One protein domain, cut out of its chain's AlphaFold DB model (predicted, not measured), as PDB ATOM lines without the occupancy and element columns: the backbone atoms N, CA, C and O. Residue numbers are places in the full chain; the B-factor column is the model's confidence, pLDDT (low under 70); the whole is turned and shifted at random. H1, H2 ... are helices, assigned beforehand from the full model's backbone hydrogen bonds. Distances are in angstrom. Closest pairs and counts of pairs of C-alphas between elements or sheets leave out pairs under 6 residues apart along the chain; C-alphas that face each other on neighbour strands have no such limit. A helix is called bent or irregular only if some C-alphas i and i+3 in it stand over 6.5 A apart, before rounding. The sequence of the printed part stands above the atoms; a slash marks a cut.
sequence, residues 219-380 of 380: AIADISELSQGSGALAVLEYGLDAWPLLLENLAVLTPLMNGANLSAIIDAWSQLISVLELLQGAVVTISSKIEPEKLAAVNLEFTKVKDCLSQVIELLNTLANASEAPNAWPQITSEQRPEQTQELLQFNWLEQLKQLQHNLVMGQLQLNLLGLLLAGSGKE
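Overview. This is residues 219 to 380 of the 380 residues of the protein "CYTH domain-containing protein" of Shewanella sp. SNU WT4 (UniProt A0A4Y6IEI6). An elongated bundle of four helices, H2, H3, H4 and H8, run up and down, has the long helices H2 and H3 side by side along its length and the shorter H4 and H8 completing it over one part of that length. Over the other part H5 packs on H3 and H7 on H2, H6 lies beyond them toward that end, the small H1 lies outside near the start of H2, and residues 323 to 328 of a long loop stick out. The printed part has 162 residues with eight named helices, H1 to H8 in chain order, and no named strand; the class is all helix. It is compact, with a radius of gyration of the C-alphas of 17.4 A, and spans 54 by 34 by 26 A.

Along the chain. H1 is residues 220 to 223, with C-alpha 220 at (31.560, -43.904, -11.293). H2, residues 230 to 256, is 39.7 A long and only just irregular, C-alphas 252 and 255 being 6.53 A apart. H3, residues 262 to 289, is 41.3 A long, begins at (44.120, -26.860, 0.308) and is irregular, with C-alphas 285 and 288 7.8 A apart. H4 is residues 292 to 308, 24.5 A; H5 is 310 to 321; H6 is 338 to 346; H7 is 349 to 357. H8, residues 360 to 377, is 26.3 A long and ends at (15.630, -52.744, -3.017).

Arrangement. H2 is the hub, touching four helices. With residues 231 to 235 it only just touches H1, in 3 pairs of C-alphas within 8 A; the closest, Ile 223 and Gly 231, are 7.0 A apart. H2 and H3 form a hairpin at a shallow tilt of 25 degrees, opposite ways, their closest C-alphas being Ala 232 and Ala 282, 4.6 A. H3 and H4, a second hairpin, touch at Ser 287 and Leu 295, closest C-alphas 6.8 A apart. H4 and H8 touch at a steep tilt of 42 degrees, the closest C-alphas being Glu 301 and Leu 365, 5.8 A. H8 touches H2 at Leu 233 and Leu 373, closest C-alphas 6.0 A apart. H7 touches H2 at Thr 254 and Leu 350, closest C-alphas 5.9 A apart. H5 only just touches H3, in 3 pairs; the closest C-alphas, Ser 270 and Leu 316, are 7.5 A apart. H6 is close to but not clearly touching H3. Every O i to N i+4 pair is within hydrogen-bond range in H4 to H8, but 19 of 23 in H2 and 22 of 24 in H3; H1 is too short for one.

Size, cuts and confidence. The farthest C-alphas, Glu 335 and Glu 380, are 55.7 A apart. The printed part has no cut; H5 to H6 is a long link of 16 residues. Mean pLDDT of the printed part is 82.0; residues 220 to 230, 321 to 341 and 378 to 380 are under 70.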
ATOM      1  N   ALA A 219      35.300 -45.151  -8.445       71.44
ATOM      2  CA  ALA A 219      35.046 -44.550  -9.750       71.44
ATOM      3  C   ALA A 219      33.603 -44.827 -10.214       71.44
ATOM      4  O   ALA A 219      33.108 -45.942 -10.092       71.44
ATOM      5  N   ILE A 220      32.952 -43.821 -10.804       62.56
ATOM      6  CA  ILE A 220      31.560 -43.904 -11.293       62.56
ATOM      7  C   ILE A 220      31.427 -44.798 -12.545       62.56
ATOM      8  O   ILE A 220      30.317 -45.188 -12.894       62.56
ATOM      9  N   ALA A 221      32.529 -45.166 -13.215       53.69
ATOM     10  CA  ALA A 221      32.507 -45.992 -14.431       53.69
ATOM     11  C   ALA A 221      31.752 -47.331 -14.256       53.69
ATOM     12  O   ALA A 221      31.114 -47.785 -15.206       53.69
ATOM     13  N   ASP A 222      31.709 -47.872 -13.034       51.59
ATOM     14  CA  ASP A 222      30.953 -49.080 -12.669       51.59
ATOM     15  C   ASP A 222      29.417 -48.882 -12.627       51.59
ATOM     16  O   ASP A 222      28.664 -49.849 -12.566       51.59
ATOM     17  N   ILE A 223      28.913 -47.642 -12.672       53.94
ATOM     18  CA  ILE A 223      27.475 -47.311 -12.563       53.94
ATOM     19  C   ILE A 223      26.799 -47.254 -13.949       53.94
ATOM     20  O   ILE A 223      25.573 -47.312 -14.065       53.94
ATOM     21  N   SER A 224      27.592 -47.186 -15.025       46.09
ATOM     22  CA  SER A 224      27.102 -47.070 -16.408       46.09
ATOM     23  C   SER A 224      26.342 -48.304 -16.925       46.09
ATOM     24  O   SER A 224      25.590 -48.192 -17.894       46.09
ATOM     25  N   GLU A 225      26.444 -49.451 -16.246       45.66
ATOM     26  CA  GLU A 225      25.673 -50.665 -16.566       45.66
ATOM     27  C   GLU A 225      24.208 -50.615 -16.095       45.66
ATOM     28  O   GLU A 225      23.395 -51.456 -16.477       45.66
ATOM     29  N   LEU A 226      23.818 -49.615 -15.303       48.88
ATOM     30  CA  LEU A 226      22.504 -49.575 -14.662       48.88
ATOM     31  C   LEU A 226      21.541 -48.630 -15.395       48.88
ATOM     32  O   LEU A 226      20.988 -47.684 -14.838       48.88
ATOM     33  N   SER A 227      21.314 -48.891 -16.680       38.56
ATOM     34  CA  SER A 227      20.208 -48.273 -17.417       38.56
ATOM     35  C   SER A 227      18.959 -49.158 -17.293       38.56
ATOM     36  O   SER A 227      19.016 -50.352 -17.557       38.56
ATOM     37  N   GLN A 228      17.833 -48.544 -16.896       45.88
ATOM     38  CA  GLN A 228      16.511 -49.119 -16.551       45.88
ATOM     39  C   GLN A 228      16.252 -49.353 -15.050       45.88
ATOM     40  O   GLN A 228      16.297 -50.467 -14.546       45.88
ATOM     41  N   GLY A 229      15.905 -48.282 -14.321       50.31
ATOM     42  CA  GLY A 229      15.316 -48.329 -12.968       50.31
ATOM     43  C   GLY A 229      16.256 -48.737 -11.823       50.31
ATOM     44  O   GLY A 229      16.122 -48.203 -10.726       50.31
ATOM     45  N   SER A 230      17.227 -49.611 -12.088       60.97
ATOM     46  CA  SER A 230      18.304 -50.028 -11.186       60.97
ATOM     47  C   SER A 230      19.379 -48.948 -11.004       60.97
ATOM     48  O   SER A 230      19.995 -48.876  -9.945       60.97
ATOM     49  N   GLY A 231      19.552 -48.048 -11.982       78.88
ATOM     50  CA  GLY A 231      20.560 -46.978 -11.937       78.88
ATOM     51  C   GLY A 231      20.336 -45.946 -10.857       78.88
ATOM     52  O   GLY A 231      21.275 -45.580 -10.164       78.88
ATOM     53  N   ALA A 232      19.094 -45.512 -10.654       85.88
ATOM     54  CA  ALA A 232      18.806 -44.535  -9.611       85.88
ATOM     55  C   ALA A 232      19.058 -45.111  -8.209       85.88
ATOM     56  O   ALA A 232      19.612 -44.417  -7.365       85.88
ATOM     57  N   LEU A 233      18.722 -46.385  -7.971       85.88
ATOM     58  CA  LEU A 233      19.024 -47.051  -6.701       85.88
ATOM     59  C   LEU A 233      20.531 -47.228  -6.499       85.88
ATOM     60  O   LEU A 233      21.021 -46.989  -5.403       85.88
ATOM     61  N   ALA A 234      21.277 -47.557  -7.552       85.81
ATOM     62  CA  ALA A 234      22.732 -47.626  -7.477       85.81
ATOM     63  C   ALA A 234      23.383 -46.256  -7.239       85.81
ATOM     64  O   ALA A 234      24.364 -46.163  -6.507       85.81
ATOM     65  N   VAL A 235      22.833 -45.178  -7.809       89.44
ATOM     66  CA  VAL A 235      23.275 -43.804  -7.518       89.44
ATOM     67  C   VAL A 235      22.949 -43.424  -6.073       89.44
ATOM     68  O   VAL A 235      23.788 -42.808  -5.420       89.44
ATOM     69  N   LEU A 236      21.778 -43.813  -5.550       91.06
ATOM     70  CA  LEU A 236      21.446 -43.635  -4.134       91.06
ATOM     71  C   LEU A 236      22.429 -44.387  -3.234       91.06
ATOM     72  O   LEU A 236      22.968 -43.790  -2.309       91.06
ATOM     73  N   GLU A 237      22.703 -45.658  -3.526       89.50
ATOM     74  CA  GLU A 237      23.665 -46.468  -2.778       89.50
ATOM     75  C   GLU A 237      25.069 -45.855  -2.830       89.50
ATOM     76  O   GLU A 237      25.665 -45.616  -1.784       89.50
ATOM     77  N   TYR A 238      25.562 -45.507  -4.023       90.12
ATOM     78  CA  TYR A 238      26.855 -44.844  -4.201       90.12
ATOM     79  C   TYR A 238      26.932 -43.524  -3.434       90.12
ATOM     80  O   TYR A 238      27.908 -43.280  -2.729       90.12
ATOM     81  N   GLY A 239      25.920 -42.665  -3.562       92.62
ATOM     82  CA  GLY A 239      25.918 -41.352  -2.929       92.62
ATOM     83  C   GLY A 239      25.810 -41.435  -1.405       92.62
ATOM     84  O   GLY A 239      26.519 -40.705  -0.717       92.62
ATOM     85  N   LEU A 240      25.006 -42.359  -0.870       92.38
ATOM     86  CA  LEU A 240      24.913 -42.627   0.571       92.38
ATOM     87  C   LEU A 240      26.190 -43.248   1.142       92.38
ATOM     88  O   LEU A 240      26.495 -43.054   2.314       92.38
ATOM     89  N   ASP A 241      26.964 -43.945   0.316       89.06
ATOM     90  CA  ASP A 241      28.296 -44.426   0.666       89.06
ATOM     91  C   ASP A 241      29.351 -43.303   0.607       89.06
ATOM     92  O   ASP A 241      30.234 -43.220   1.468       89.06
ATOM     93  N   ALA A 242      29.293 -42.464  -0.427       91.69
ATOM     94  CA  ALA A 242      30.265 -41.417  -0.727       91.69
ATOM     95  C   ALA A 242      30.137 -40.204   0.199       91.69
ATOM     96  O   ALA A 242      31.140 -39.652   0.641       91.69
ATOM     97  N   TRP A 243      28.915 -39.788   0.517       94.00
ATOM     98  CA  TRP A 243      28.650 -38.605   1.330       94.00
ATOM     99  C   TRP A 243      29.314 -38.664   2.719       94.00
ATOM    100  O   TRP A 243      30.141 -37.792   3.004       94.00
ATOM    101  N   PRO A 244      29.052 -39.661   3.587       92.25
ATOM    102  CA  PRO A 244      29.684 -39.713   4.906       92.25
ATOM    103  C   PRO A 244      31.211 -39.834   4.819       92.25
ATOM    104  O   PRO A 244      31.918 -39.296   5.667       92.25
ATOM    105  N   LEU A 245      31.724 -40.465   3.757       91.19
ATOM    106  CA  LEU A 245      33.156 -40.549   3.470       91.19
ATOM    107  C   LEU A 245      33.791 -39.170   3.259       91.19
ATOM    108  O   LEU A 245      34.867 -38.877   3.772       91.19
ATOM    109  N   LEU A 246      33.121 -38.319   2.482       93.19
ATOM    110  CA  LEU A 246      33.596 -36.975   2.171       93.19
ATOM    111  C   LEU A 246      33.529 -36.066   3.394       93.19
ATOM    112  O   LEU A 246      34.469 -35.313   3.633       93.19
ATOM    113  N   LEU A 247      32.473 -36.180   4.206       92.69
ATOM    114  CA  LEU A 247      32.393 -35.469   5.486       92.69
ATOM    115  C   LEU A 247      33.535 -35.867   6.424       92.69
ATOM    116  O   LEU A 247      34.101 -35.008   7.096       92.69
ATOM    117  N   GLU A 248      33.896 -37.147   6.448       89.88
ATOM    118  CA  GLU A 248      35.024 -37.642   7.228       89.88
ATOM    119  C   GLU A 248      36.365 -37.107   6.703       89.88
ATOM    120  O   GLU A 248      37.179 -36.617   7.485       89.88
ATOM    121  N   ASN A 249      36.584 -37.127   5.386       90.81
ATOM    122  CA  ASN A 249      37.785 -36.548   4.779       90.81
ATOM    123  C   ASN A 249      37.920 -35.056   5.109       90.81
ATOM    124  O   ASN A 249      38.999 -34.609   5.495       90.81
ATOM    125  N   LEU A 250      36.825 -34.296   5.014       92.94
ATOM    126  CA  LEU A 250      36.791 -32.885   5.394       92.94
ATOM    127  C   LEU A 250      37.100 -32.696   6.885       92.94
ATOM    128  O   LEU A 250      37.915 -31.846   7.236       92.94
ATOM    129  N   ALA A 251      36.532 -33.525   7.764       90.56
ATOM    130  CA  ALA A 251      36.793 -33.461   9.202       90.56
ATOM    131  C   ALA A 251      38.266 -33.711   9.564       90.56
ATOM    132  O   ALA A 251      38.753 -33.137  10.536       90.56
ATOM    133  N   VAL A 252      38.987 -34.517   8.777       87.44
ATOM    134  CA  VAL A 252      40.429 -34.748   8.959       87.44
ATOM    135  C   VAL A 252      41.272 -33.629   8.347       87.44
ATOM    136  O   VAL A 252      42.220 -33.158   8.970       87.44
ATOM    137  N   LEU A 253      40.959 -33.212   7.119       88.38
ATOM    138  CA  LEU A 253      41.798 -32.286   6.358       88.38
ATOM    139  C   LEU A 253      41.655 -30.839   6.832       88.38
ATOM    140  O   LEU A 253      42.652 -30.130   6.958       88.38
ATOM    141  N   THR A 254      40.428 -30.388   7.094       89.88
ATOM    142  CA  THR A 254      40.128 -28.975   7.353       89.88
ATOM    143  C   THR A 254      40.812 -28.415   8.610       89.88
ATOM    144  O   THR A 254      41.338 -27.305   8.529       89.88
ATOM    145  N   PRO A 255      40.895 -29.128   9.752       87.56
ATOM    146  CA  PRO A 255      41.640 -28.639  10.918       87.56
ATOM    147  C   PRO A 255      43.152 -28.506  10.685       87.56
ATOM    148  O   PRO A 255      43.814 -27.750  11.390       87.56
ATOM    149  N   LEU A 256      43.695 -29.236   9.706       84.88
ATOM    150  CA  LEU A 256      45.119 -29.268   9.363       84.88
ATOM    151  C   LEU A 256      45.439 -28.405   8.139       84.88
ATOM    152  O   LEU A 256      46.500 -28.569   7.529       84.88
ATOM    153  N   MET A 257      44.512 -27.530   7.739       84.88
ATOM    154  CA  MET A 257      44.604 -26.784   6.492       84.88
ATOM    155  C   MET A 257      45.881 -25.945   6.413       84.88
ATOM    156  O   MET A 257      46.206 -25.155   7.300       84.88
ATOM    157  N   ASN A 258      46.579 -26.091   5.297       81.00
ATOM    158  CA  ASN A 258      47.708 -25.283   4.880       81.00
ATOM    159  C   ASN A 258      47.768 -25.268   3.341       81.00
ATOM    160  O   ASN A 258      46.943 -25.885   2.666       81.00
ATOM    161  N   GLY A 259      48.748 -24.575   2.759       75.19
ATOM    162  CA  GLY A 259      48.870 -24.499   1.298       75.19
ATOM    163  C   GLY A 259      49.027 -25.860   0.599       75.19
ATOM    164  O   GLY A 259      48.599 -26.001  -0.539       75.19
ATOM    165  N   ALA A 260      49.588 -26.874   1.268       76.62
ATOM    166  CA  ALA A 260      49.855 -28.182   0.670       76.62
ATOM    167  C   ALA A 260      48.615 -29.089   0.575       76.62
ATOM    168  O   ALA A 260      48.555 -29.927  -0.321       76.62
ATOM    169  N   ASN A 261      47.626 -28.938   1.467       80.94
ATOM    170  CA  ASN A 261      46.401 -29.753   1.467       80.94
ATOM    171  C   ASN A 261      45.129 -28.981   1.074       80.94
ATOM    172  O   ASN A 261      44.051 -29.576   1.023       80.94
ATOM    173  N   LEU A 262      45.244 -27.691   0.745       83.19
ATOM    174  CA  LEU A 262      44.120 -26.860   0.308       83.19
ATOM    175  C   LEU A 262      43.390 -27.448  -0.909       83.19
ATOM    176  O   LEU A 262      42.161 -27.470  -0.927       83.19
ATOM    177  N   SER A 263      44.119 -27.978  -1.897       82.56
ATOM    178  CA  SER A 263      43.506 -28.615  -3.071       82.56
ATOM    179  C   SER A 263      42.650 -29.821  -2.684       82.56
ATOM    180  O   SER A 263      41.529 -29.945  -3.159       82.56
ATOM    181  N   ALA A 264      43.116 -30.655  -1.751       85.12
ATOM    182  CA  ALA A 264      42.360 -31.813  -1.279       85.12
ATOM    183  C   ALA A 264      41.069 -31.411  -0.540       85.12
ATOM    184  O   ALA A 264      40.059 -32.106  -0.646       85.12
ATOM    185  N   ILE A 265      41.082 -30.287   0.187       89.25
ATOM    186  CA  ILE A 265      39.886 -29.729   0.840       89.25
ATOM    187  C   ILE A 265      38.883 -29.246  -0.216       89.25
ATOM    188  O   ILE A 265      37.703 -29.590  -0.141       89.25
ATOM    189  N   ILE A 266      39.348 -28.493  -1.217       88.12
ATOM    190  CA  ILE A 266      38.521 -27.990  -2.327       88.12
ATOM    191  C   ILE A 266      37.914 -29.148  -3.127       88.12
ATOM    192  O   ILE A 266      36.713 -29.137  -3.413       88.12
ATOM    193  N   ASP A 267      38.714 -30.167  -3.438       86.94
ATOM    194  CA  ASP A 267      38.272 -31.367  -4.147       86.94
ATOM    195  C   ASP A 267      37.201 -32.115  -3.345       86.94
ATOM    196  O   ASP A 267      36.175 -32.504  -3.904       86.94
ATOM    197  N   ALA A 268      37.387 -32.276  -2.031       90.88
ATOM    198  CA  ALA A 268      36.420 -32.954  -1.170       90.88
ATOM    199  C   ALA A 268      35.082 -32.195  -1.073       90.88
ATOM    200  O   ALA A 268      34.023 -32.819  -1.154       90.88
ATOM    201  N   TRP A 269      35.104 -30.861  -0.964       93.44
ATOM    202  CA  TRP A 269      33.886 -30.039  -1.009       93.44
ATOM    203  C   TRP A 269      33.187 -30.102  -2.368       93.44
ATOM    204  O   TRP A 269      31.969 -30.269  -2.428       93.44
ATOM    205  N   SER A 270      33.952 -30.022  -3.457       91.00
ATOM    206  CA  SER A 270      33.416 -30.116  -4.820       91.00
ATOM    207  C   SER A 270      32.746 -31.470  -5.050       91.00
ATOM    208  O   SER A 270      31.607 -31.538  -5.510       91.00
ATOM    209  N   GLN A 271      33.411 -32.555  -4.645       91.88
ATOM    210  CA  GLN A 271      32.865 -33.910  -4.705       91.88
ATOM    211  C   GLN A 271      31.605 -34.060  -3.851       91.88
ATOM    212  O   GLN A 271      30.660 -34.715  -4.288       91.88
ATOM    213  N   LEU A 272      31.556 -33.447  -2.664       94.12
ATOM    214  CA  LEU A 272      30.379 -33.490  -1.797       94.12
ATOM    215  C   LEU A 272      29.171 -32.840  -2.478       94.12
ATOM    216  O   LEU A 272      28.093 -33.433  -2.507       94.12
ATOM    217  N   ILE A 273      29.360 -31.663  -3.075       93.88
ATOM    218  CA  ILE A 273      28.311 -30.970  -3.833       93.88
ATOM    219  C   ILE A 273      27.846 -31.829  -5.015       93.88
ATOM    220  O   ILE A 273      26.644 -32.055  -5.161       93.88
ATOM    221  N   SER A 274      28.767 -32.394  -5.802       91.44
ATOM    222  CA  SER A 274      28.404 -33.273  -6.923       91.44
ATOM    223  C   SER A 274      27.654 -34.530  -6.472       91.44
ATOM    224  O   SER A 274      26.703 -34.950  -7.126       91.44
ATOM    225  N   VAL A 275      28.031 -35.132  -5.339       93.31
ATOM    226  CA  VAL A 275      27.309 -36.280  -4.764       93.31
ATOM    227  C   VAL A 275      25.879 -35.891  -4.378       93.31
ATOM    228  O   VAL A 275      24.950 -36.637  -4.679       93.31
ATOM    229  N   LEU A 276      25.675 -34.719  -3.773       94.88
ATOM    230  CA  LEU A 276      24.337 -34.224  -3.429       94.88
ATOM    231  C   LEU A 276      23.468 -33.989  -4.670       94.88
ATOM    232  O   LEU A 276      22.278 -34.305  -4.662       94.88
ATOM    233  N   GLU A 277      24.050 -33.470  -5.748       93.00
ATOM    234  CA  GLU A 277      23.356 -33.287  -7.025       93.00
ATOM    235  C   GLU A 277      22.981 -34.621  -7.677       93.00
ATOM    236  O   GLU A 277      21.851 -34.775  -8.145       93.00
ATOM    237  N   LEU A 278      23.884 -35.607  -7.649       92.19
ATOM    238  CA  LEU A 278      23.613 -36.964  -8.131       92.19
ATOM    239  C   LEU A 278      22.478 -37.624  -7.343       92.19
ATOM    240  O   LEU A 278      21.560 -38.187  -7.941       92.19
ATOM    241  N   LEU A 279      22.504 -37.517  -6.011       94.75
ATOM    242  CA  LEU A 279      21.445 -38.026  -5.139       94.75
ATOM    243  C   LEU A 279      20.097 -37.363  -5.449       94.75
ATOM    244  O   LEU A 279      19.087 -38.054  -5.581       94.75
ATOM    245  N   GLN A 280      20.075 -36.040  -5.631       95.75
ATOM    246  CA  GLN A 280      18.852 -35.328  -5.998       95.75
ATOM    247  C   GLN A 280      18.330 -35.775  -7.373       95.75
ATOM    248  O   GLN A 280      17.135 -36.033  -7.526       95.75
ATOM    249  N   GLY A 281      19.212 -35.931  -8.364       92.56
ATOM    250  CA  GLY A 281      18.855 -36.443  -9.690       92.56
ATOM    251  C   GLY A 281      18.301 -37.873  -9.651       92.56
ATOM    252  O   GLY A 281      17.336 -38.192 -10.353       92.56
ATOM    253  N   ALA A 282      18.850 -38.725  -8.781       92.12
ATOM    254  CA  ALA A 282      18.329 -40.067  -8.551       92.12
ATOM    255  C   ALA A 282      16.905 -40.025  -7.983       92.12
ATOM    256  O   ALA A 282      16.025 -40.689  -8.529       92.12
ATOM    257  N   VAL A 283      16.643 -39.187  -6.970       94.62
ATOM    258  CA  VAL A 283      15.295 -38.995  -6.404       94.62
ATOM    259  C   VAL A 283      14.307 -38.501  -7.459       94.62
ATOM    260  O   VAL A 283      13.208 -39.043  -7.561       94.62
ATOM    261  N   VAL A 284      14.695 -37.538  -8.300       92.88
ATOM    262  CA  VAL A 284      13.857 -37.071  -9.420       92.88
ATOM    263  C   VAL A 284      13.514 -38.225 -10.366       92.88
ATOM    264  O   VAL A 284      12.356 -38.373 -10.759       92.88
ATOM    265  N   THR A 285      14.484 -39.087 -10.672       90.56
ATOM    266  CA  THR A 285      14.302 -40.243 -11.566       90.56
ATOM    267  C   THR A 285      13.291 -41.256 -11.018       90.56
ATOM    268  O   THR A 285      12.518 -41.829 -11.786       90.56
ATOM    269  N   ILE A 286      13.260 -41.470  -9.698       90.31
ATOM    270  CA  ILE A 286      12.321 -42.402  -9.047       90.31
ATOM    271  C   ILE A 286      11.093 -41.717  -8.440       90.31
ATOM    272  O   ILE A 286      10.293 -42.390  -7.799       90.31
ATOM    273  N   SER A 287      10.905 -40.415  -8.661       92.75
ATOM    274  CA  SER A 287       9.854 -39.605  -8.023       92.75
ATOM    275  C   SER A 287       8.442 -40.181  -8.167       92.75
ATOM    276  O   SER A 287       7.667 -40.137  -7.218       92.75
ATOM    277  N   SER A 288       8.124 -40.799  -9.310       91.06
ATOM    278  CA  SER A 288       6.828 -41.455  -9.558       91.06
ATOM    279  C   SER A 288       6.548 -42.672  -8.666       91.06
ATOM    280  O   SER A 288       5.404 -43.111  -8.579       91.06
ATOM    281  N   LYS A 289       7.578 -43.223  -8.011       90.25
ATOM    282  CA  LYS A 289       7.495 -44.362  -7.085       90.25
ATOM    283  C   LYS A 289       7.504 -43.939  -5.613       90.25
ATOM    284  O   LYS A 289       7.453 -44.804  -4.744       90.25
ATOM    285  N   ILE A 290       7.613 -42.643  -5.329       92.56
ATOM    286  CA  ILE A 290       7.682 -42.097  -3.973       92.56
ATOM    287  C   ILE A 290       6.332 -41.464  -3.638       92.56
ATOM    288  O   ILE A 290       5.744 -40.761  -4.459       92.56
ATOM    289  N   GLU A 291       5.838 -41.690  -2.421       94.38
ATOM    290  CA  GLU A 291       4.634 -41.014  -1.929       94.38
ATOM    291  C   GLU A 291       4.805 -39.482  -1.985       94.38
ATOM    292  O   GLU A 291       5.860 -38.979  -1.583       94.38
ATOM    293  N   PRO A 292       3.790 -38.712  -2.430       95.50
ATOM    294  CA  PRO A 292       3.928 -37.269  -2.641       95.50
ATOM    295  C   PRO A 292       4.429 -36.490  -1.420       95.50
ATOM    296  O   PRO A 292       5.250 -35.585  -1.564       95.50
ATOM    297  N   GLU A 293       3.982 -36.858  -0.218       94.62
ATOM    298  CA  GLU A 293       4.398 -36.213   1.033       94.62
ATOM    299  C   GLU A 293       5.879 -36.471   1.346       94.62
ATOM    300  O   GLU A 293       6.617 -35.536   1.662       94.62
ATOM    301  N   LYS A 294       6.345 -37.715   1.171       93.81
ATOM    302  CA  LYS A 294       7.761 -38.086   1.341       93.81
ATOM    303  C   LYS A 294       8.645 -37.393   0.308       93.81
ATOM    304  O   LYS A 294       9.703 -36.877   0.654       93.81
ATOM    305  N   LEU A 295       8.203 -37.338  -0.948       96.38
ATOM    306  CA  LEU A 295       8.928 -36.644  -2.011       96.38
ATOM    307  C   LEU A 295       9.046 -35.140  -1.719       96.38
ATOM    308  O   LEU A 295      10.115 -34.560  -1.906       96.38
ATOM    309  N   ALA A 296       7.969 -34.506  -1.245       96.38
ATOM    310  CA  ALA A 296       7.983 -33.098  -0.859       96.38
ATOM    311  C   ALA A 296       8.949 -32.832   0.307       96.38
ATOM    312  O   ALA A 296       9.711 -31.866   0.250       96.38
ATOM    313  N   ALA A 297       8.960 -33.704   1.321       95.25
ATOM    314  CA  ALA A 297       9.892 -33.620   2.443       95.25
ATOM    315  C   ALA A 297      11.353 -33.727   1.976       95.25
ATOM    316  O   ALA A 297      12.134 -32.812   2.224       95.25
ATOM    317  N   VAL A 298      11.699 -34.765   1.207       96.94
ATOM    318  CA  VAL A 298      13.065 -34.973   0.692       96.94
ATOM    319  C   VAL A 298      13.525 -33.809  -0.192       96.94
ATOM    320  O   VAL A 298      14.660 -33.349  -0.077       96.94
ATOM    321  N   ASN A 299      12.653 -33.271  -1.049       97.31
ATOM    322  CA  ASN A 299      12.991 -32.103  -1.869       97.31
ATOM    323  C   ASN A 299      13.267 -30.856  -1.020       97.31
ATOM    324  O   ASN A 299      14.226 -30.135  -1.291       97.31
ATOM    325  N   LEU A 300      12.457 -30.615   0.016       96.88
ATOM    326  CA  LEU A 300      12.679 -29.516   0.954       96.88
ATOM    327  C   LEU A 300      13.998 -29.687   1.720       96.88
ATOM    328  O   LEU A 300      14.719 -28.714   1.940       96.88
ATOM    329  N   GLU A 301      14.319 -30.914   2.119       97.31
ATOM    330  CA  GLU A 301      15.572 -31.252   2.791       97.31
ATOM    331  C   GLU A 301      16.784 -30.982   1.885       97.31
ATOM    332  O   GLU A 301      17.726 -30.320   2.322       97.31
ATOM    333  N   PHE A 302      16.732 -31.377   0.606       97.44
ATOM    334  CA  PHE A 302      17.764 -31.022  -0.376       97.44
ATOM    335  C   PHE A 302      17.951 -29.511  -0.504       97.44
ATOM    336  O   PHE A 302      19.090 -29.046  -0.506       97.44
ATOM    337  N   THR A 303      16.861 -28.742  -0.602       96.44
ATOM    338  CA  THR A 303      16.935 -27.275  -0.674       96.44
ATOM    339  C   THR A 303      17.658 -26.707   0.542       96.44
ATOM    340  O   THR A 303      18.640 -25.994   0.386       96.44
ATOM    341  N   LYS A 304      17.255 -27.099   1.754       95.94
ATOM    342  CA  LYS A 304      17.866 -26.603   2.996       95.94
ATOM    343  C   LYS A 304      19.337 -27.001   3.149       95.94
ATOM    344  O   LYS A 304      20.132 -26.210   3.654       95.94
ATOM    345  N   VAL A 305      19.718 -28.210   2.725       95.19
ATOM    346  CA  VAL A 305      21.132 -28.626   2.715       95.19
ATOM    347  C   VAL A 305      21.926 -27.793   1.707       95.19
ATOM    348  O   VAL A 305      23.014 -27.331   2.038       95.19
ATOM    349  N   LYS A 306      21.382 -27.526   0.514       93.81
ATOM    350  CA  LYS A 306      22.019 -26.644  -0.479       93.81
ATOM    351  C   LYS A 306      22.151 -25.204   0.013       93.81
ATOM    352  O   LYS A 306      23.202 -24.604  -0.193       93.81
ATOM    353  N   ASP A 307      21.154 -24.681   0.720       94.12
ATOM    354  CA  ASP A 307      21.217 -23.348   1.331       94.12
ATOM    355  C   ASP A 307      22.365 -23.260   2.352       94.12
ATOM    356  O   ASP A 307      23.109 -22.277   2.366       94.12
ATOM    357  N   CYS A 308      22.577 -24.320   3.142       93.25
ATOM    358  CA  CYS A 308      23.706 -24.434   4.074       93.25
ATOM    359  C   CYS A 308      25.073 -24.446   3.365       93.25
ATOM    360  O   CYS A 308      26.080 -24.095   3.970       93.25
ATOM    361  N   LEU A 309      25.114 -24.851   2.095       93.88
ATOM    362  CA  LEU A 309      26.323 -24.918   1.271       93.88
ATOM    363  C   LEU A 309      26.500 -23.698   0.360       93.88
ATOM    364  O   LEU A 309      27.482 -23.641  -0.378       93.88
ATOM    365  N   SER A 310      25.578 -22.734   0.391       93.69
ATOM    366  CA  SER A 310      25.517 -21.617  -0.562       93.69
ATOM    367  C   SER A 310      26.834 -20.847  -0.688       93.69
ATOM    368  O   SER A 310      27.295 -20.633  -1.804       93.69
ATOM    369  N   GLN A 311      27.487 -20.517   0.432       93.44
ATOM    370  CA  GLN A 311      28.772 -19.803   0.431       93.44
ATOM    371  C   GLN A 311      29.892 -20.621  -0.221       93.44
ATOM    372  O   GLN A 311      30.688 -20.088  -0.991       93.44
ATOM    373  N   VAL A 312      29.945 -21.928   0.060       92.50
ATOM    374  CA  VAL A 312      30.925 -22.832  -0.555       92.50
ATOM    375  C   VAL A 312      30.660 -22.954  -2.056       92.50
ATOM    376  O   VAL A 312      31.587 -22.860  -2.855       92.50
ATOM    377  N   ILE A 313      29.397 -23.120  -2.453       90.50
ATOM    378  CA  ILE A 313      28.985 -23.223  -3.858       90.50
ATOM    379  C   ILE A 313      29.333 -21.938  -4.622       90.50
ATOM    380  O   ILE A 313      29.889 -22.008  -5.715       90.50
ATOM    381  N   GLU A 314      29.030 -20.768  -4.061       90.00
ATOM    382  CA  GLU A 314      29.334 -19.469  -4.669       90.00
ATOM    383  C   GLU A 314      30.841 -19.277  -4.869       90.00
ATOM    384  O   GLU A 314      31.277 -18.904  -5.965       90.00
ATOM    385  N   LEU A 315      31.640 -19.613  -3.852       88.12
ATOM    386  CA  LEU A 315      33.096 -19.565  -3.927       88.12
ATOM    387  C   LEU A 315      33.629 -20.487  -5.033       88.12
ATOM    388  O   LEU A 315      34.365 -20.042  -5.913       88.12
ATOM    389  N   LEU A 316      33.222 -21.760  -5.038       85.31
ATOM    390  CA  LEU A 316      33.678 -22.741  -6.028       85.31
ATOM    391  C   LEU A 316      33.246 -22.377  -7.458       85.31
ATOM    392  O   LEU A 316      34.031 -22.532  -8.394       85.31
ATOM    393  N   ASN A 317      32.043 -21.828  -7.642       82.69
ATOM    394  CA  ASN A 317      31.570 -21.357  -8.947       82.69
ATOM    395  C   ASN A 317      32.356 -20.141  -9.443       82.69
ATOM    396  O   ASN A 317      32.718 -20.073 -10.620       82.69
ATOM    397  N   THR A 318      32.644 -19.185  -8.557       80.62
ATOM    398  CA  THR A 318      33.470 -18.012  -8.882       80.62
ATOM    399  C   THR A 318      34.852 -18.452  -9.356       80.62
ATOM    400  O   THR A 318      35.347 -17.981 -10.379       80.62
ATOM    401  N   LEU A 319      35.436 -19.431  -8.668       72.12
ATOM    402  CA  LEU A 319      36.724 -20.017  -9.013       72.12
ATOM    403  C   LEU A 319      36.706 -20.773 -10.350       72.12
ATOM    404  O   LEU A 319      37.630 -20.612 -11.148       72.12
ATOM    405  N   ALA A 320      35.665 -21.568 -10.617       70.12
ATOM    406  CA  ALA A 320      35.518 -22.293 -11.877       70.12
ATOM    407  C   ALA A 320      35.423 -21.333 -13.073       70.12
ATOM    408  O   ALA A 320      36.125 -21.520 -14.068       70.12
ATOM    409  N   ASN A 321      34.629 -20.266 -12.936       65.81
ATOM    410  CA  ASN A 321      34.446 -19.229 -13.957       65.81
ATOM    411  C   ASN A 321      35.689 -18.349 -14.158       65.81
ATOM    412  O   ASN A 321      35.879 -17.791 -15.237       65.81
ATOM    413  N   ALA A 322      36.541 -18.227 -13.139       61.34
ATOM    414  CA  ALA A 322      37.814 -17.519 -13.225       61.34
ATOM    415  C   ALA A 322      38.944 -18.360 -13.861       61.34
ATOM    416  O   ALA A 322      40.056 -17.853 -14.022       61.34
ATOM    417  N   SER A 323      38.703 -19.635 -14.201       54.75
ATOM    418  CA  SER A 323      39.707 -20.557 -14.750       54.75
ATOM    419  C   SER A 323      39.439 -20.921 -16.218       54.75
ATOM    420  O   SER A 323      38.308 -21.213 -16.588       54.75
ATOM    421  N   GLU A 324      40.487 -20.999 -17.050       47.75
ATOM    422  CA  GLU A 324      40.410 -21.629 -18.385       47.75
ATOM    423  C   GLU A 324      40.477 -23.178 -18.336       47.75
ATOM    424  O   GLU A 324      40.336 -23.823 -19.371       47.75
ATOM    425  N   ALA A 325      40.648 -23.808 -17.162       40.62
ATOM    426  CA  ALA A 325      40.487 -25.258 -16.970       40.62
ATOM    427  C   ALA A 325      40.432 -25.650 -15.468       40.62
ATOM    428  O   ALA A 325      41.396 -25.377 -14.745       40.62
ATOM    429  N   PRO A 326      39.402 -26.392 -15.007       45.22
ATOM    430  CA  PRO A 326      39.294 -26.905 -13.629       45.22
ATOM    431  C   PRO A 326      40.401 -27.896 -13.230       45.22
ATOM    432  O   PRO A 326      40.726 -28.047 -12.058       45.22
ATOM    433  N   ASN A 327      41.032 -28.552 -14.209       44.84
ATOM    434  CA  ASN A 327      42.026 -29.608 -13.975       44.84
ATOM    435  C   ASN A 327      43.434 -29.074 -13.630       44.84
ATOM    436  O   ASN A 327      44.369 -29.862 -13.503       44.84
ATOM    437  N   ALA A 328      43.606 -27.751 -13.507       45.12
ATOM    438  CA  ALA A 328      44.894 -27.087 -13.271       45.12
ATOM    439  C   ALA A 328      45.152 -26.699 -11.798       45.12
ATOM    440  O   ALA A 328      46.157 -26.056 -11.508       45.12
ATOM    441  N   TRP A 329      44.289 -27.106 -10.858       54.16
ATOM    442  CA  TRP A 329      44.519 -26.901  -9.422       54.16
ATOM    443  C   TRP A 329      45.582 -27.770  -8.720       54.16
ATOM    444  O   TRP A 329      45.929 -27.418  -7.586       54.16
ATOM    445  N   PRO A 330      46.144 -28.864  -9.285       44.12
ATOM    446  CA  PRO A 330      47.109 -29.641  -8.532       44.12
ATOM    447  C   PRO A 330      48.455 -28.915  -8.589       44.12
ATOM    448  O   PRO A 330      49.091 -28.869  -9.636       44.12
ATOM    449  N   GLN A 331      48.883 -28.402  -7.432       47.16
ATOM    450  CA  GLN A 331      50.126 -27.655  -7.177       47.16
ATOM    451  C   GLN A 331      50.042 -26.130  -7.293       47.16
ATOM    452  O   GLN A 331      50.979 -25.492  -7.770       47.16
ATOM    453  N   ILE A 332      48.993 -25.510  -6.746       48.56
ATOM    454  CA  ILE A 332      49.154 -24.126  -6.286       48.56
ATOM    455  C   ILE A 332      50.161 -24.129  -5.125       48.56
ATOM    456  O   ILE A 332      49.807 -24.228  -3.952       48.56
ATOM    457  N   THR A 333      51.446 -24.018  -5.450       47.25
ATOM    458  CA  THR A 333      52.385 -23.358  -4.549       47.25
ATOM    459  C   THR A 333      51.954 -21.892  -4.466       47.25
ATOM    460  O   THR A 333      51.363 -21.356  -5.409       47.25
ATOM    461  N   SER A 334      52.237 -21.214  -3.355       51.69
ATOM    462  CA  SER A 334      51.889 -19.797  -3.128       51.69
ATOM    463  C   SER A 334      52.342 -18.828  -4.237       51.69
ATOM    464  O   SER A 334      52.001 -17.650  -4.205       51.69
ATOM    465  N   GLU A 335      53.117 -19.305  -5.210       49.69
ATOM    466  CA  GLU A 335      53.755 -18.544  -6.274       49.69
ATOM    467  C   GLU A 335      52.922 -18.440  -7.567       49.69
ATOM    468  O   GLU A 335      53.154 -17.511  -8.336       49.69
ATOM    469  N   GLN A 336      51.945 -19.327  -7.832       52.66
ATOM    470  CA  GLN A 336      51.307 -19.403  -9.166       52.66
ATOM    471  C   GLN A 336      49.965 -18.650  -9.319       52.66
ATOM    472  O   GLN A 336      49.631 -18.271 -10.440       52.66
ATOM    473  N   ARG A 337      49.226 -18.359  -8.232       59.44
ATOM    474  CA  ARG A 337      48.069 -17.419  -8.198       59.44
ATOM    475  C   ARG A 337      47.855 -16.832  -6.789       59.44
ATOM    476  O   ARG A 337      46.991 -17.315  -6.055       59.44
ATOM    477  N   PRO A 338      48.621 -15.809  -6.374       59.34
ATOM    478  CA  PRO A 338      48.696 -15.399  -4.968       59.34
ATOM    479  C   PRO A 338      47.357 -14.955  -4.357       59.34
ATOM    480  O   PRO A 338      47.049 -15.332  -3.233       59.34
ATOM    481  N   GLU A 339      46.548 -14.200  -5.101       63.66
ATOM    482  CA  GLU A 339      45.327 -13.560  -4.584       63.66
ATOM    483  C   GLU A 339      44.189 -14.564  -4.332       63.66
ATOM    484  O   GLU A 339      43.705 -14.669  -3.208       63.66
ATOM    485  N   GLN A 340      43.852 -15.400  -5.325       68.50
ATOM    486  CA  GLN A 340      42.852 -16.475  -5.176       68.50
ATOM    487  C   GLN A 340      43.253 -17.482  -4.088       68.50
ATOM    488  O   GLN A 340      42.416 -17.976  -3.339       68.50
ATOM    489  N   THR A 341      44.550 -17.774  -3.970       68.00
ATOM    490  CA  THR A 341      45.067 -18.681  -2.933       68.00
ATOM    491  C   THR A 341      44.923 -18.077  -1.540       68.00
ATOM    492  O   THR A 341      44.563 -18.782  -0.602       68.00
ATOM    493  N   GLN A 342      45.186 -16.776  -1.389       72.56
ATOM    494  CA  GLN A 342      45.004 -16.083  -0.114       72.56
ATOM    495  C   GLN A 342      43.534 -16.021   0.299       72.56
ATOM    496  O   GLN A 342      43.241 -16.289   1.460       72.56
ATOM    497  N   GLU A 343      42.621 -15.735  -0.630       79.50
ATOM    498  CA  GLU A 343      41.177 -15.764  -0.369       79.50
ATOM    499  C   GLU A 343      40.725 -17.153   0.108       79.50
ATOM    500  O   GLU A 343      40.064 -17.282   1.139       79.50
ATOM    501  N   LEU A 344      41.173 -18.212  -0.572       82.75
ATOM    502  CA  LEU A 344      40.860 -19.600  -0.224       82.75
ATOM    503  C   LEU A 344      41.412 -20.036   1.138       82.75
ATOM    504  O   LEU A 344      40.753 -20.795   1.849       82.75
ATOM    505  N   LEU A 345      42.606 -19.563   1.506       83.38
ATOM    506  CA  LEU A 345      43.201 -19.810   2.822       83.38
ATOM    507  C   LEU A 345      42.501 -19.026   3.941       83.38
ATOM    508  O   LEU A 345      42.541 -19.452   5.093       83.38
ATOM    509  N   GLN A 346      41.883 -17.887   3.620       86.62
ATOM    510  CA  GLN A 346      41.128 -17.061   4.568       86.62
ATOM    511  C   GLN A 346      39.665 -17.495   4.702       86.62
ATOM    512  O   GLN A 346      39.020 -17.165   5.701       86.62
ATOM    513  N   PHE A 347      39.134 -18.239   3.730       90.44
ATOM    514  CA  PHE A 347      37.785 -18.775   3.801       90.44
ATOM    515  C   PHE A 347      37.644 -19.743   4.981       90.44
ATOM    516  O   PHE A 347      38.466 -20.637   5.203       90.44
ATOM    517  N   ASN A 348      36.580 -19.573   5.765       92.88
ATOM    518  CA  ASN A 348      36.398 -20.311   7.011       92.88
ATOM    519  C   ASN A 348      35.787 -21.701   6.769       92.88
ATOM    520  O   ASN A 348      34.662 -21.988   7.178       92.88
ATOM    521  N   TRP A 349      36.547 -22.575   6.105       93.75
ATOM    522  CA  TRP A 349      36.153 -23.949   5.779       93.75
ATOM    523  C   TRP A 349      35.689 -24.751   6.997       93.75
ATOM    524  O   TRP A 349      34.741 -25.532   6.903       93.75
ATOM    525  N   LEU A 350      36.340 -24.551   8.148       92.38
ATOM    526  CA  LEU A 350      36.001 -25.258   9.381       92.38
ATOM    527  C   LEU A 350      34.611 -24.871   9.883       92.38
ATOM    528  O   LEU A 350      33.863 -25.733  10.342       92.38
ATOM    529  N   GLU A 351      34.261 -23.592   9.798       94.00
ATOM    530  CA  GLU A 351      32.934 -23.121  10.175       94.00
ATOM    531  C   GLU A 351      31.861 -23.641   9.218       94.00
ATOM    532  O   GLU A 351      30.824 -24.104   9.684       94.00
ATOM    533  N   GLN A 352      32.127 -23.682   7.908       94.94
ATOM    534  CA  GLN A 352      31.194 -24.280   6.942       94.94
ATOM    535  C   GLN A 352      30.939 -25.765   7.244       94.94
ATOM    536  O   GLN A 352      29.794 -26.219   7.255       94.94
ATOM    537  N   LEU A 353      31.998 -26.525   7.555       93.88
ATOM    538  CA  LEU A 353      31.868 -27.931   7.933       93.88
ATOM    539  C   LEU A 353      31.053 -28.092   9.222       93.88
ATOM    540  O   LEU A 353      30.166 -28.944   9.286       93.88
ATOM    541  N   LYS A 354      31.316 -27.259  10.237       92.25
ATOM    542  CA  LYS A 354      30.546 -27.267  11.487       92.25
ATOM    543  C   LYS A 354      29.080 -26.946  11.232       92.25
ATOM    544  O   LYS A 354      28.235 -27.695  11.705       92.25
ATOM    545  N   GLN A 355      28.769 -25.896  10.479       92.38
ATOM    546  CA  GLN A 355      27.388 -25.528  10.160       92.38
ATOM    547  C   GLN A 355      26.642 -26.686   9.503       92.38
ATOM    548  O   GLN A 355      25.530 -27.002   9.920       92.38
ATOM    549  N   LEU A 356      27.287 -27.385   8.567       92.38
ATOM    550  CA  LEU A 356      26.714 -28.569   7.935       92.38
ATOM    551  C   LEU A 356      26.504 -29.728   8.927       92.38
ATOM    552  O   LEU A 356      25.435 -30.333   8.939       92.38
ATOM    553  N   GLN A 357      27.489 -30.025   9.780       90.12
ATOM    554  CA  GLN A 357      27.425 -31.114  10.771       90.12
ATOM    555  C   GLN A 357      26.424 -30.860  11.909       90.12
ATOM    556  O   GLN A 357      25.889 -31.807  12.477       90.12
ATOM    557  N   HIS A 358      26.173 -29.596  12.256       90.94
ATOM    558  CA  HIS A 358      25.210 -29.208  13.293       90.94
ATOM    559  C   HIS A 358      23.802 -28.974  12.722       90.94
ATOM    560  O   HIS A 358      22.877 -28.660  13.473       90.94
ATOM    561  N   ASN A 359      23.615 -29.124  11.408       91.75
ATOM    562  CA  ASN A 359      22.322 -28.955  10.766       91.75
ATOM    563  C   ASN A 359      21.485 -30.236  10.886       91.75
ATOM    564  O   ASN A 359      21.842 -31.278  10.340       91.75
ATOM    565  N   LEU A 360      20.331 -30.127  11.548       91.44
ATOM    566  CA  LEU A 360      19.347 -31.209  11.694       91.44
ATOM    567  C   LEU A 360      18.995 -31.879  10.361       91.44
ATOM    568  O   LEU A 360      18.917 -33.102  10.262       91.44
ATOM    569  N   VAL A 361      18.825 -31.064   9.322       94.12
ATOM    570  CA  VAL A 361      18.322 -31.498   8.017       94.12
ATOM    571  C   VAL A 361      19.298 -32.431   7.310       94.12
ATOM    572  O   VAL A 361      18.884 -33.260   6.506       94.12
ATOM    573  N   MET A 362      20.590 -32.336   7.626       92.75
ATOM    574  CA  MET A 362      21.610 -33.173   7.009       92.75
ATOM    575  C   MET A 362      21.387 -34.655   7.344       92.75
ATOM    576  O   MET A 362      21.270 -35.478   6.435       92.75
ATOM    577  N   GLY A 363      21.217 -34.978   8.629       93.25
ATOM    578  CA  GLY A 363      20.902 -36.335   9.080       93.25
ATOM    579  C   GLY A 363      19.538 -36.825   8.611       93.25
ATOM    580  O   GLY A 363      19.411 -37.974   8.191       93.25
ATOM    581  N   GLN A 364      18.529 -35.945   8.627       96.12
ATOM    582  CA  GLN A 364      17.190 -36.264   8.118       96.12
ATOM    583  C   GLN A 364      17.243 -36.693   6.650       96.12
ATOM    584  O   GLN A 364      16.743 -37.764   6.310       96.12
ATOM    585  N   LEU A 365      17.924 -35.910   5.806       97.25
ATOM    586  CA  LEU A 365      18.060 -36.207   4.386       97.25
ATOM    587  C   LEU A 365      18.775 -37.542   4.161       97.25
ATOM    588  O   LEU A 365      18.290 -38.375   3.401       97.25
ATOM    589  N   GLN A 366      19.900 -37.779   4.843       95.88
ATOM    590  CA  GLN A 366      20.642 -39.039   4.724       95.88
ATOM    591  C   GLN A 366      19.774 -40.255   5.074       95.88
ATOM    592  O   GLN A 366      19.735 -41.227   4.318       95.88
ATOM    593  N   LEU A 367      19.041 -40.194   6.186       96.50
ATOM    594  CA  LEU A 367      18.193 -41.294   6.642       96.50
ATOM    595  C   LEU A 367      16.957 -41.480   5.752       96.50
ATOM    596  O   LEU A 367      16.579 -42.610   5.451       96.50
ATOM    597  N   ASN A 368      16.355 -40.401   5.256       96.06
ATOM    598  CA  ASN A 368      15.230 -40.499   4.329       96.06
ATOM    599  C   ASN A 368      15.651 -41.097   2.982       96.06
ATOM    600  O   ASN A 368      14.957 -41.966   2.456       96.06
ATOM    601  N   LEU A 369      16.812 -40.703   2.450       96.12
ATOM    602  CA  LEU A 369      17.390 -41.316   1.252       96.12
ATOM    603  C   LEU A 369      17.719 -42.799   1.477       96.12
ATOM    604  O   LEU A 369      17.462 -43.615   0.590       96.12
ATOM    605  N   LEU A 370      18.227 -43.165   2.659       94.50
ATOM    606  CA  LEU A 370      18.422 -44.566   3.040       94.50
ATOM    607  C   LEU A 370      17.091 -45.330   3.039       94.50
ATOM    608  O   LEU A 370      17.017 -46.424   2.484       94.50
ATOM    609  N   GLY A 371      16.020 -44.741   3.572       93.50
ATOM    610  CA  GLY A 371      14.676 -45.322   3.513       93.50
ATOM    611  C   GLY A 371      14.195 -45.572   2.085       93.50
ATOM    612  O   GLY A 371      13.695 -46.657   1.787       93.50
ATOM    613  N   LEU A 372      14.412 -44.619   1.174       92.94
ATOM    614  CA  LEU A 372      14.088 -44.792  -0.247       92.94
ATOM    615  C   LEU A 372      14.895 -45.926  -0.896       92.94
ATOM    616  O   LEU A 372      14.343 -46.700  -1.682       92.94
ATOM    617  N   LEU A 373      16.183 -46.049  -0.561       90.88
ATOM    618  CA  LEU A 373      17.044 -47.129  -1.050       90.88
ATOM    619  C   LEU A 373      16.567 -48.507  -0.557       90.88
ATOM    620  O   LEU A 373      16.502 -49.461  -1.337       90.88
ATOM    621  N   LEU A 374      16.214 -48.626   0.725       87.75
ATOM    622  CA  LEU A 374      15.748 -49.884   1.316       87.75
ATOM    623  C   LEU A 374      14.389 -50.314   0.746       87.75
ATOM    624  O   LEU A 374      14.256 -51.459   0.307       87.75
ATOM    625  N   ALA A 375      13.437 -49.384   0.637       85.88
ATOM    626  CA  ALA A 375      12.134 -49.638   0.024       85.88
ATOM    627  C   ALA A 375      12.272 -50.052  -1.454       85.88
ATOM    628  O   ALA A 375      11.660 -51.018  -1.910       85.88
ATOM    629  N   GLY A 376      13.136 -49.366  -2.211       78.31
ATOM    630  CA  GLY A 376      13.376 -49.664  -3.624       78.31
ATOM    631  C   GLY A 376      14.113 -50.982  -3.886       78.31
ATOM    632  O   GLY A 376      13.967 -51.553  -4.966       78.31
ATOM    633  N   SER A 377      14.886 -51.479  -2.915       71.31
ATOM    634  CA  SER A 377      15.630 -52.744  -3.017       71.31
ATOM    635  C   SER A 377      14.862 -53.968  -2.505       71.31
ATOM    636  O   SER A 377      15.367 -55.086  -2.618       71.31
ATOM    637  N   GLY A 378      13.649 -53.780  -1.968       61.50
ATOM    638  CA  GLY A 378      12.828 -54.858  -1.408       61.50
ATOM    639  C   GLY A 378      13.389 -55.457  -0.112       61.50
ATOM    640  O   GLY A 378      13.141 -56.629   0.164       61.50
ATOM    641  N   LYS A 379      14.177 -54.686   0.653       52.47
ATOM    642  CA  LYS A 379      14.859 -55.117   1.891       52.47
ATOM    643  C   LYS A 379      14.196 -54.587   3.180       52.47
ATOM    644  O   LYS A 379      14.905 -54.282   4.137       52.47
ATOM    645  N   GLU A 380      12.868 -54.452   3.200       43.84
ATOM    646  CA  GLU A 380      12.100 -54.003   4.383       43.84
ATOM    647  C   GLU A 380      11.933 -55.070   5.478       43.84
ATOM    648  O   GLU A 380      11.643 -56.246   5.147       43.84
TER     649      GLU A 380